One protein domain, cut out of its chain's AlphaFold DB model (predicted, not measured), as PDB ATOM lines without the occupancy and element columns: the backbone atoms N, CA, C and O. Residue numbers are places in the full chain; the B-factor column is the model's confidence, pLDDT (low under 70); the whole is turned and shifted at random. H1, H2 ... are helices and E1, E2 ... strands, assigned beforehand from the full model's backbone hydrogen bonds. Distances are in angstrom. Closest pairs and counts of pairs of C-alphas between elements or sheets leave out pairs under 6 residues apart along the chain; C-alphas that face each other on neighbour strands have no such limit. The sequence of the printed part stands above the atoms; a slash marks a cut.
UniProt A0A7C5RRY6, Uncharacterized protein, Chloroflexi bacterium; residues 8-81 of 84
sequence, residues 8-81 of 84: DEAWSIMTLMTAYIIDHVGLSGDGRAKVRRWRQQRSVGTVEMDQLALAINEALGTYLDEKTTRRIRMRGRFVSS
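This is residues 8 to 81 of the 84 residues of an uncharacterized protein of Chloroflexi bacterium (UniProt A0A7C5RRY6). A helical hairpin, H1 and H2, and the long helix H3 make an L, with a small strand hairpin, E1 and E2, at the far end of H3. The printed part has 74 residues with three named helices, then two named antiparallel strands; the class is mostly helix. It is flat, 54 by 30 by 14 A, and only just extended, close to loose, with a radius of gyration of the C-alphas of 17.4 A.

H1, residues 8 to 24, touches H2, residues 29 to 40, with residues 15 to 22 alone; the closest C-alphas, of Ile 22 and Arg 32, are 5.7 A apart. This hairpin's helices run opposite ways at a shallow tilt of 4 degrees. H3, residues 47 to 69, is about perpendicular to H1, at 87 degrees; residues 49 to 56 alone touch residues 10 to 11, closest at the C-alphas of Ala 53 and Ala 10, 5.4 A. H2 and H3 are apart. In the hairpin of E1, residues 71 to 74, and E2, residues 77 to 80, N 72 and O 79 are within hydrogen-bond range at 2.8 A. In H1, H2 and H3 every O i to N i+4 pair is within range.

H1 begins at C-alpha 8 (137.408, 164.866, 109.344) and is 24.2 A long, H2 16.7 A and H3 32.6 A. E2 ends at C-alpha 80 (169.275, 165.210, 97.153).

The C-alphas farthest apart, of Gly 29 and Arg 75, are 55.6 A apart. Residues 58 to 66 of H3 stand free. The printed part has no cut and no long link. pLDDT is under 70 at residues 68 to 74, 76 to 78 and 80 to 81.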
ATOM      1  N   ASP A   8     137.724 166.279 109.110       90.00
ATOM      2  CA  ASP A   8     137.408 164.866 109.344       90.00
ATOM      3  C   ASP A   8     138.623 163.945 109.136       90.00
ATOM      4  O   ASP A   8     138.823 162.965 109.868       90.00
ATOM      5  N   GLU A   9     139.487 164.279 108.180       91.81
ATOM      6  CA  GLU A   9     140.725 163.544 107.911       91.81
ATOM      7  C   GLU A   9     141.750 163.776 109.028       91.81
ATOM      8  O   GLU A   9     142.348 162.825 109.547       91.81
ATOM      9  N   ALA A  10     141.896 165.029 109.473       92.00
ATOM     10  CA  ALA A  10     142.729 165.392 110.615       92.00
ATOM     11  C   ALA A  10     142.254 164.695 111.903       92.00
ATOM     12  O   ALA A  10     143.067 164.157 112.664       92.00
ATOM     13  N   TRP A  11     140.938 164.631 112.126       92.75
ATOM     14  CA  TRP A  11     140.344 163.914 113.253       92.75
ATOM     15  C   TRP A  11     140.609 162.404 113.188       92.75
ATOM     16  O   TRP A  11     140.938 161.784 114.207       92.75
ATOM     17  N   SER A  12     140.525 161.808 111.997       93.06
ATOM     18  CA  SER A  12     140.796 160.382 111.777       93.06
ATOM     19  C   SER A  12     142.244 160.020 112.119       93.06
ATOM     20  O   SER A  12     142.490 159.072 112.872       93.06
ATOM     21  N   ILE A  13     143.207 160.819 111.649       91.12
ATOM     22  CA  ILE A  13     144.633 160.636 111.963       91.12
ATOM     23  C   ILE A  13     144.878 160.793 113.466       91.12
ATOM     24  O   ILE A  13     145.510 159.937 114.090       91.12
ATOM     25  N   MET A  14     144.341 161.848 114.080       92.56
ATOM     26  CA  MET A  14     144.500 162.082 115.514       92.56
ATOM     27  C   MET A  14     143.896 160.936 116.345       92.56
ATOM     28  O   MET A  14     144.492 160.493 117.333       92.56
ATOM     29  N   THR A  15     142.745 160.400 115.935       93.12
ATOM     30  CA  THR A  15     142.100 159.262 116.605       93.12
ATOM     31  C   THR A  15     143.005 158.035 116.607       93.12
ATOM     32  O   THR A  15     143.170 157.401 117.652       93.12
ATOM     33  N   LEU A  16     143.644 157.741 115.474       94.50
ATOM     34  CA  LEU A  16     144.608 156.648 115.369       94.50
ATOM     35  C   LEU A  16     145.832 156.886 116.265       94.50
ATOM     36  O   LEU A  16     146.229 155.996 117.017       94.50
ATOM     37  N   MET A  17     146.403 158.094 116.236       91.94
ATOM     38  CA  MET A  17     147.572 158.442 117.050       91.94
ATOM     39  C   MET A  17     147.286 158.329 118.548       91.94
ATOM     40  O   MET A  17     148.068 157.744 119.296       91.94
ATOM     41  N   THR A  18     146.154 158.867 119.002       93.69
ATOM     42  CA  THR A  18     145.769 158.810 120.418       93.69
ATOM     43  C   THR A  18     145.468 157.388 120.876       93.69
ATOM     44  O   THR A  18     145.839 157.039 121.997       93.69
ATOM     45  N   ALA A  19     144.856 156.552 120.031       93.88
ATOM     46  CA  ALA A  19     144.672 155.130 120.316       93.88
ATOM     47  C   ALA A  19     146.024 154.419 120.473       93.88
ATOM     48  O   ALA A  19     146.279 153.803 121.507       93.88
ATOM     49  N   TYR A  20     146.937 154.614 119.518       94.94
ATOM     50  CA  TYR A  20     148.278 154.036 119.582       94.94
ATOM     51  C   TYR A  20     149.017 154.439 120.865       94.94
ATOM     52  O   TYR A  20     149.577 153.583 121.548       94.94
ATOM     53  N   ILE A  21     148.965 155.722 121.239       93.50
ATOM     54  CA  ILE A  21     149.590 156.237 122.466       93.50
ATOM     55  C   ILE A  21     149.016 155.563 123.716       93.50
ATOM     56  O   ILE A  21     149.769 155.148 124.596       93.50
ATOM     57  N   ILE A  22     147.689 155.452 123.806       93.56
ATOM     58  CA  ILE A  22     147.014 154.843 124.956       93.56
ATOM     59  C   ILE A  22     147.441 153.382 125.137       93.56
ATOM     60  O   ILE A  22     147.638 152.958 126.279       93.56
ATOM     61  N   ASP A  23     147.602 152.658 124.032       92.81
ATOM     62  CA  ASP A  23     147.827 151.214 124.043       92.81
ATOM     63  C   ASP A  23     149.315 150.836 124.152       92.81
ATOM     64  O   ASP A  23     149.643 149.829 124.776       92.81
ATOM     65  N   HIS A  24     150.231 151.650 123.610       93.19
ATOM     66  CA  HIS A  24     151.637 151.250 123.428       93.19
ATOM     67  C   HIS A  24     152.643 152.027 124.286       93.19
ATOM     68  O   HIS A  24     153.750 151.547 124.506       93.19
ATOM     69  N   VAL A  25     152.296 153.215 124.796       90.06
ATOM     70  CA  VAL A  25     153.269 154.096 125.482       90.06
ATOM     71  C   VAL A  25     153.392 153.783 126.984       90.06
ATOM     72  O   VAL A  25     154.165 154.412 127.696       90.06
ATOM     73  N   GLY A  26     152.656 152.789 127.497       90.75
ATOM     74  CA  GLY A  26     152.759 152.379 128.904       90.75
ATOM     75  C   GLY A  26     152.301 153.462 129.889       90.75
ATOM     76  O   GLY A  26     152.820 153.561 130.998       90.75
ATOM     77  N   LEU A  27     151.340 154.300 129.488       92.88
ATOM     78  CA  LEU A  27     150.824 155.390 130.317       92.88
ATOM     79  C   LEU A  27     150.205 154.878 131.627       92.88
ATOM     80  O   LEU A  27     149.576 153.817 131.675       92.88
ATOM     81  N   SER A  28     150.300 155.689 132.683       94.81
ATOM     82  CA  SER A  28     149.534 155.469 133.913       94.81
ATOM     83  C   SER A  28     148.021 155.576 133.653       94.81
ATOM     84  O   SER A  28     147.581 156.100 132.624       94.81
ATOM     85  N   GLY A  29     147.199 155.104 134.597       93.44
ATOM     86  CA  GLY A  29     145.739 155.241 134.502       93.44
ATOM     87  C   GLY A  29     145.289 156.697 134.329       93.44
ATOM     88  O   GLY A  29     144.491 156.991 133.439       93.44
ATOM     89  N   ASP A  30     145.876 157.611 135.107       95.69
ATOM     90  CA  ASP A  30     145.654 159.059 134.992       95.69
ATOM     91  C   ASP A  30     146.119 159.612 133.632       95.69
ATOM     92  O   ASP A  30     145.398 160.368 132.980       95.69
ATOM     93  N   GLY A  31     147.280 159.166 133.137       95.25
ATOM     94  CA  GLY A  31     147.785 159.551 131.818       95.25
ATOM     95  C   GLY A  31     146.825 159.169 130.688       95.25
ATOM     96  O   GLY A  31     146.488 160.004 129.847       95.25
ATOM     97  N   ARG A  32     146.300 157.936 130.701       96.00
ATOM     98  CA  ARG A  32     145.285 157.494 129.729       96.00
ATOM     99  C   ARG A  32     144.004 158.324 129.819       96.00
ATOM    100  O   ARG A  32     143.439 158.675 128.783       96.00
ATOM    101  N   ALA A  33     143.546 158.650 131.028       95.56
ATOM    102  CA  ALA A  33     142.354 159.473 131.228       95.56
ATOM    103  C   ALA A  33     142.534 160.888 130.655       95.56
ATOM    104  O   ALA A  33     141.645 161.392 129.966       95.56
ATOM    105  N   LYS A  34     143.710 161.497 130.854       96.38
ATOM    106  CA  LYS A  34     144.056 162.809 130.288       96.38
ATOM    107  C   LYS A  34     144.057 162.804 128.762       96.38
ATOM    108  O   LYS A  34     143.451 163.694 128.171       96.38
ATOM    109  N   VAL A  35     144.649 161.792 128.120       95.00
ATOM    110  CA  VAL A  35     144.638 161.670 126.648       95.00
ATOM    111  C   VAL A  35     143.211 161.509 126.118       95.00
ATOM    112  O   VAL A  35     142.820 162.188 125.169       95.00
ATOM    113  N   ARG A  36     142.389 160.668 126.760       93.81
ATOM    114  CA  ARG A  36     140.976 160.492 126.376       93.81
ATOM    115  C   ARG A  36     140.180 161.789 126.515       93.81
ATOM    116  O   ARG A  36     139.425 162.127 125.607       93.81
ATOM    117  N   ARG A  37     140.375 162.531 127.609       94.81
ATOM    118  CA  ARG A  37     139.723 163.829 127.835       94.81
ATOM    119  C   ARG A  37     140.169 164.875 126.814       94.81
ATOM    120  O   ARG A  37     139.328 165.574 126.260       94.81
ATOM    121  N   TRP A  38     141.469 164.953 126.536       95.00
ATOM    122  CA  TRP A  38     142.026 165.851 125.524       95.00
ATOM    123  C   TRP A  38     141.406 165.603 124.144       95.00
ATOM    124  O   TRP A  38     141.055 166.562 123.455       95.00
ATOM    125  N   ARG A  39     141.206 164.325 123.787       93.19
ATOM    126  CA  ARG A  39     140.523 163.915 122.555       93.19
ATOM    127  C   ARG A  39     139.061 164.360 122.539       93.19
ATOM    128  O   ARG A  39     138.612 164.924 121.554       93.19
ATOM    129  N   GLN A  40     138.321 164.141 123.627       92.31
ATOM    130  CA  GLN A  40     136.904 164.525 123.725       92.31
ATOM    131  C   GLN A  40     136.684 166.034 123.544       92.31
ATOM    132  O   GLN A  40     135.723 166.438 122.896       92.31
ATOM    133  N   GLN A  41     137.593 166.860 124.067       93.88
ATOM    134  CA  GLN A  41     137.549 168.323 123.927       93.88
ATOM    135  C   GLN A  41     137.774 168.820 122.491       93.88
ATOM    136  O   GLN A  41     137.553 169.992 122.222       93.88
ATOM    137  N   ARG A  42     138.237 167.955 121.585       93.75
ATOM    138  CA  ARG A  42     138.561 168.280 120.186       93.75
ATOM    139  C   ARG A  42     137.663 167.538 119.206       93.75
ATOM    140  O   ARG A  42     138.095 167.236 118.108       93.75
ATOM    141  N   SER A  43     136.453 167.176 119.626       90.75
ATOM    142  CA  SER A  43     135.512 166.460 118.760       90.75
ATOM    143  C   SER A  43     135.189 167.270 117.498       90.75
ATOM    144  O   SER A  43     135.246 168.498 117.510       90.75
ATOM    145  N   VAL A  44     134.830 166.585 116.411       89.56
ATOM    146  CA  VAL A  44     134.434 167.236 115.152       89.56
ATOM    147  C   VAL A  44     133.340 168.279 115.411       89.56
ATOM    148  O   VAL A  44     132.376 168.010 116.130       89.56
ATOM    149  N   GLY A  45     133.513 169.472 114.837       89.69
ATOM    150  CA  GLY A  45     132.625 170.620 115.033       89.69
ATOM    151  C   GLY A  45     132.994 171.534 116.207       89.69
ATOM    152  O   GLY A  45     132.285 172.512 116.437       89.69
ATOM    153  N   THR A  46     134.071 171.254 116.954       92.75
ATOM    154  CA  THR A  46     134.599 172.198 117.951       92.75
ATOM    155  C   THR A  46     135.675 173.107 117.355       92.75
ATOM    156  O   THR A  46     136.439 172.702 116.478       92.75
ATOM    157  N   VAL A  47     135.794 174.327 117.891       93.94
ATOM    158  CA  VAL A  47     136.827 175.297 117.479       93.94
ATOM    159  C   VAL A  47     138.232 174.729 117.694       93.94
ATOM    160  O   VAL A  47     139.143 174.964 116.904       93.94
ATOM    161  N   GLU A  48     138.425 173.950 118.756       93.44
ATOM    162  CA  GLU A  48     139.695 173.298 119.053       93.44
ATOM    163  C   GLU A  48     140.074 172.258 117.995       93.44
ATOM    164  O   GLU A  48     141.266 172.038 117.769       93.44
ATOM    165  N   MET A  49     139.090 171.611 117.361       93.88
ATOM    166  CA  MET A  49     139.349 170.673 116.275       93.88
ATOM    167  C   MET A  49     139.757 171.401 114.995       93.88
ATOM    168  O   MET A  49     140.730 171.001 114.359       93.88
ATOM    169  N   ASP A  50     139.096 172.511 114.671       93.06
ATOM    170  CA  ASP A  50     139.467 173.345 113.523       93.06
ATOM    171  C   ASP A  50     140.898 173.882 113.675       93.06
ATOM    172  O   ASP A  50     141.723 173.780 112.766       93.06
ATOM    173  N   GLN A  51     141.239 174.377 114.869       94.06
ATOM    174  CA  GLN A  51     142.598 174.823 115.188       94.06
ATOM    175  C   GLN A  51     143.620 173.687 115.099       94.06
ATOM    176  O   GLN A  51     144.736 173.895 114.621       94.06
ATOM    177  N   LEU A  52     143.256 172.479 115.539       91.50
ATOM    178  CA  LEU A  52     144.126 171.314 115.412       91.50
ATOM    179  C   LEU A  52     144.351 170.944 113.939       91.50
ATOM    180  O   LEU A  52     145.486 170.660 113.564       91.50
ATOM    181  N   ALA A  53     143.307 170.963 113.109       93.00
ATOM    182  CA  ALA A  53     143.419 170.678 111.681       93.00
ATOM    183  C   ALA A  53     144.359 171.677 110.985       93.00
ATOM    184  O   ALA A  53     145.246 171.267 110.235       93.00
ATOM    185  N   LEU A  54     144.237 172.972 111.302       93.44
ATOM    186  CA  LEU A  54     145.154 174.007 110.811       93.44
ATOM    187  C   LEU A  54     146.604 173.729 111.228       93.44
ATOM    188  O   LEU A  54     147.491 173.717 110.377       93.44
ATOM    189  N   ALA A  55     146.837 173.439 112.510       92.75
ATOM    190  CA  ALA A  55     148.176 173.165 113.027       92.75
ATOM    191  C   ALA A  55     148.811 171.910 112.398       92.75
ATOM    192  O   ALA A  55     150.005 171.900 112.094       92.75
ATOM    193  N   ILE A  56     148.027 170.848 112.175       90.75
ATOM    194  CA  ILE A  56     148.509 169.632 111.505       90.75
ATOM    195  C   ILE A  56     148.884 169.943 110.055       90.75
ATOM    196  O   ILE A  56     149.947 169.522 109.601       90.75
ATOM    197  N   ASN A  57     148.046 170.692 109.338       90.31
ATOM    198  CA  ASN A  57     148.316 171.073 107.955       90.31
ATOM    199  C   ASN A  57     149.574 171.938 107.829       90.31
ATOM    200  O   ASN A  57     150.401 171.683 106.955       90.31
ATOM    201  N   GLU A  58     149.768 172.904 108.726       90.81
ATOM    202  CA  GLU A  58     150.981 173.724 108.772       90.81
ATOM    203  C   GLU A  58     152.234 172.876 109.042       90.81
ATOM    204  O   GLU A  58     153.242 172.996 108.337       90.81
ATOM    205  N   ALA A  59     152.166 171.967 110.018       90.50
ATOM    206  CA  ALA A  59     153.279 171.084 110.355       90.50
ATOM    207  C   ALA A  59     153.623 170.119 109.207       90.50
ATOM    208  O   ALA A  59     154.800 169.933 108.882       90.50
ATOM    209  N   LEU A  60     152.612 169.522 108.567       87.94
ATOM    210  CA  LEU A  60     152.797 168.635 107.418       87.94
ATOM    211  C   LEU A  60     153.351 169.391 106.212       87.94
ATOM    212  O   LEU A  60     154.290 168.905 105.584       87.94
ATOM    213  N   GLY A  61     152.809 170.573 105.916       86.88
ATOM    214  CA  GLY A  61     153.300 171.444 104.854       86.88
ATOM    215  C   GLY A  61     154.772 171.785 105.059       86.88
ATOM    216  O   GLY A  61     155.589 171.497 104.189       86.88
ATOM    217  N   THR A  62     155.129 172.261 106.254       87.75
ATOM    218  CA  THR A  62     156.515 172.589 106.618       87.75
ATOM    219  C   THR A  62     157.442 171.385 106.450       87.75
ATOM    220  O   THR A  62     158.481 171.475 105.797       87.75
ATOM    221  N   TYR A  63     157.055 170.220 106.976       86.50
ATOM    222  CA  TYR A  63     157.861 169.004 106.865       86.50
ATOM    223  C   TYR A  63     158.045 168.548 105.411       86.50
ATOM    224  O   TYR A  63     159.150 168.175 104.999       86.50
ATOM    225  N   LEU A  64     156.971 168.557 104.618       85.38
ATOM    226  CA  LEU A  64     157.016 168.172 103.211       85.38
ATOM    227  C   LEU A  64     157.842 169.158 102.393       85.38
ATOM    228  O   LEU A  64     158.629 168.716 101.553       85.38
ATOM    229  N   ASP A  65     157.722 170.455 102.652       81.38
ATOM    230  CA  ASP A  65     158.498 171.486 101.975       81.38
ATOM    231  C   ASP A  65     159.979 171.380 102.326       81.38
ATOM    232  O   ASP A  65     160.810 171.388 101.420       81.38
ATOM    233  N   GLU A  66     160.350 171.148 103.585       80.31
ATOM    234  CA  GLU A  66     161.742 170.879 103.958       80.31
ATOM    235  C   GLU A  66     162.307 169.647 103.234       80.31
ATOM    236  O   GLU A  66     163.431 169.662 102.719       80.31
ATOM    237  N   LYS A  67     161.540 168.552 103.177       74.69
ATOM    238  CA  LYS A  67     161.969 167.305 102.525       74.69
ATOM    239  C   LYS A  67     162.024 167.427 101.006       74.69
ATOM    240  O   LYS A  67     162.898 166.816 100.390       74.69
ATOM    241  N   THR A  68     161.115 168.196 100.417       68.62
ATOM    242  CA  THR A  68     161.046 168.421  98.970       68.62
ATOM    243  C   THR A  68     162.081 169.446  98.527       68.62
ATOM    244  O   THR A  68     162.719 169.238  97.508       68.62
ATOM    245  N   THR A  69     162.353 170.485  99.318       63.28
ATOM    246  CA  THR A  69     163.448 171.442  99.076       63.28
ATOM    247  C   THR A  69     164.801 170.739  99.098       63.28
ATOM    248  O   THR A  69     165.666 171.009  98.268       63.28
ATOM    249  N   ARG A  70     164.970 169.745  99.983       63.53
ATOM    250  CA  ARG A  70     166.136 168.849  99.962       63.53
ATOM    251  C   ARG A  70     166.190 167.927  98.742       63.53
ATOM    252  O   ARG A  70     167.162 167.197  98.614       63.53
ATOM    253  N   ARG A  71     165.181 167.902  97.870       56.56
ATOM    254  CA  ARG A  71     165.129 167.081  96.655       56.56
ATOM    255  C   ARG A  71     164.923 167.977  95.436       56.56
ATOM    256  O   ARG A  71     163.802 168.273  95.037       56.56
ATOM    257  N   ILE A  72     166.014 168.373  94.798       63.44
ATOM    258  CA  ILE A  72     165.964 169.184  93.582       63.44
ATOM    259  C   ILE A  72     165.624 168.272  92.401       63.44
ATOM    260  O   ILE A  72     166.221 167.210  92.212       63.44
ATOM    261  N   ARG A  73     164.651 168.674  91.579       59.56
ATOM    262  CA  ARG A  73     164.345 167.969  90.331       59.56
ATOM    263  C   ARG A  73     165.357 168.387  89.264       59.56
ATOM    264  O   ARG A  73     165.286 169.497  88.749       59.56
ATOM    265  N   MET A  74     166.271 167.490  88.901       66.25
ATOM    266  CA  MET A  74     167.295 167.721  87.880       66.25
ATOM    267  C   MET A  74     167.146 166.698  86.749       66.25
ATOM    268  O   MET A  74     167.184 165.492  86.979       66.25
ATOM    269  N   ARG A  75     166.947 167.178  85.510       72.12
ATOM    270  CA  ARG A  75     166.850 166.348  84.286       72.12
ATOM    271  C   ARG A  75     165.928 165.121  84.427       72.12
ATOM    272  O   ARG A  75     166.270 164.014  84.025       72.12
ATOM    273  N   GLY A  76     164.753 165.312  85.032       69.31
ATOM    274  CA  GLY A  76     163.746 164.255  85.186       69.31
ATOM    275  C   GLY A  76     163.956 163.294  86.365       69.31
ATOM    276  O   GLY A  76     163.131 162.406  86.543       69.31
ATOM    277  N   ARG A  77     164.993 163.480  87.194       66.06
ATOM    278  CA  ARG A  77     165.237 162.710  88.429       66.06
ATOM    279  C   ARG A  77     165.209 163.636  89.649       66.06
ATOM    280  O   ARG A  77     165.466 164.832  89.518       66.06
ATOM    281  N   PHE A  78     164.876 163.106  90.826       68.81
ATOM    282  CA  PHE A  78     164.995 163.838  92.092       68.81
ATOM    283  C   PHE A  78     166.377 163.563  92.689       68.81
ATOM    284  O   PHE A  78     166.706 162.407  92.935       68.81
ATOM    285  N   VAL A  79     167.172 164.612  92.896       70.25
ATOM    286  CA  VAL A  79     168.527 164.546  93.465       70.25
ATOM    287  C   VAL A  79     168.511 165.217  94.833       70.25
ATOM    288  O   VAL A  79     167.889 166.267  95.001       70.25
ATOM    289  N   SER A  80     169.158 164.609  95.826       67.44
ATOM    290  CA  SER A  80     169.275 165.210  97.153       67.44
ATOM    291  C   SER A  80     170.164 166.456  97.092       67.44
ATOM    292  O   SER A  80     171.256 166.403  96.540       67.44
ATOM    293  N   SER A  81     169.761 167.567  97.710       63.34
ATOM    294  CA  SER A  81     170.590 168.780  97.792       63.34
ATOM    295  C   SER A  81     171.869 168.587  98.614       63.34
ATOM    296  O   SER A  81     172.743 169.441  98.579       63.34
TER     297      SER A  81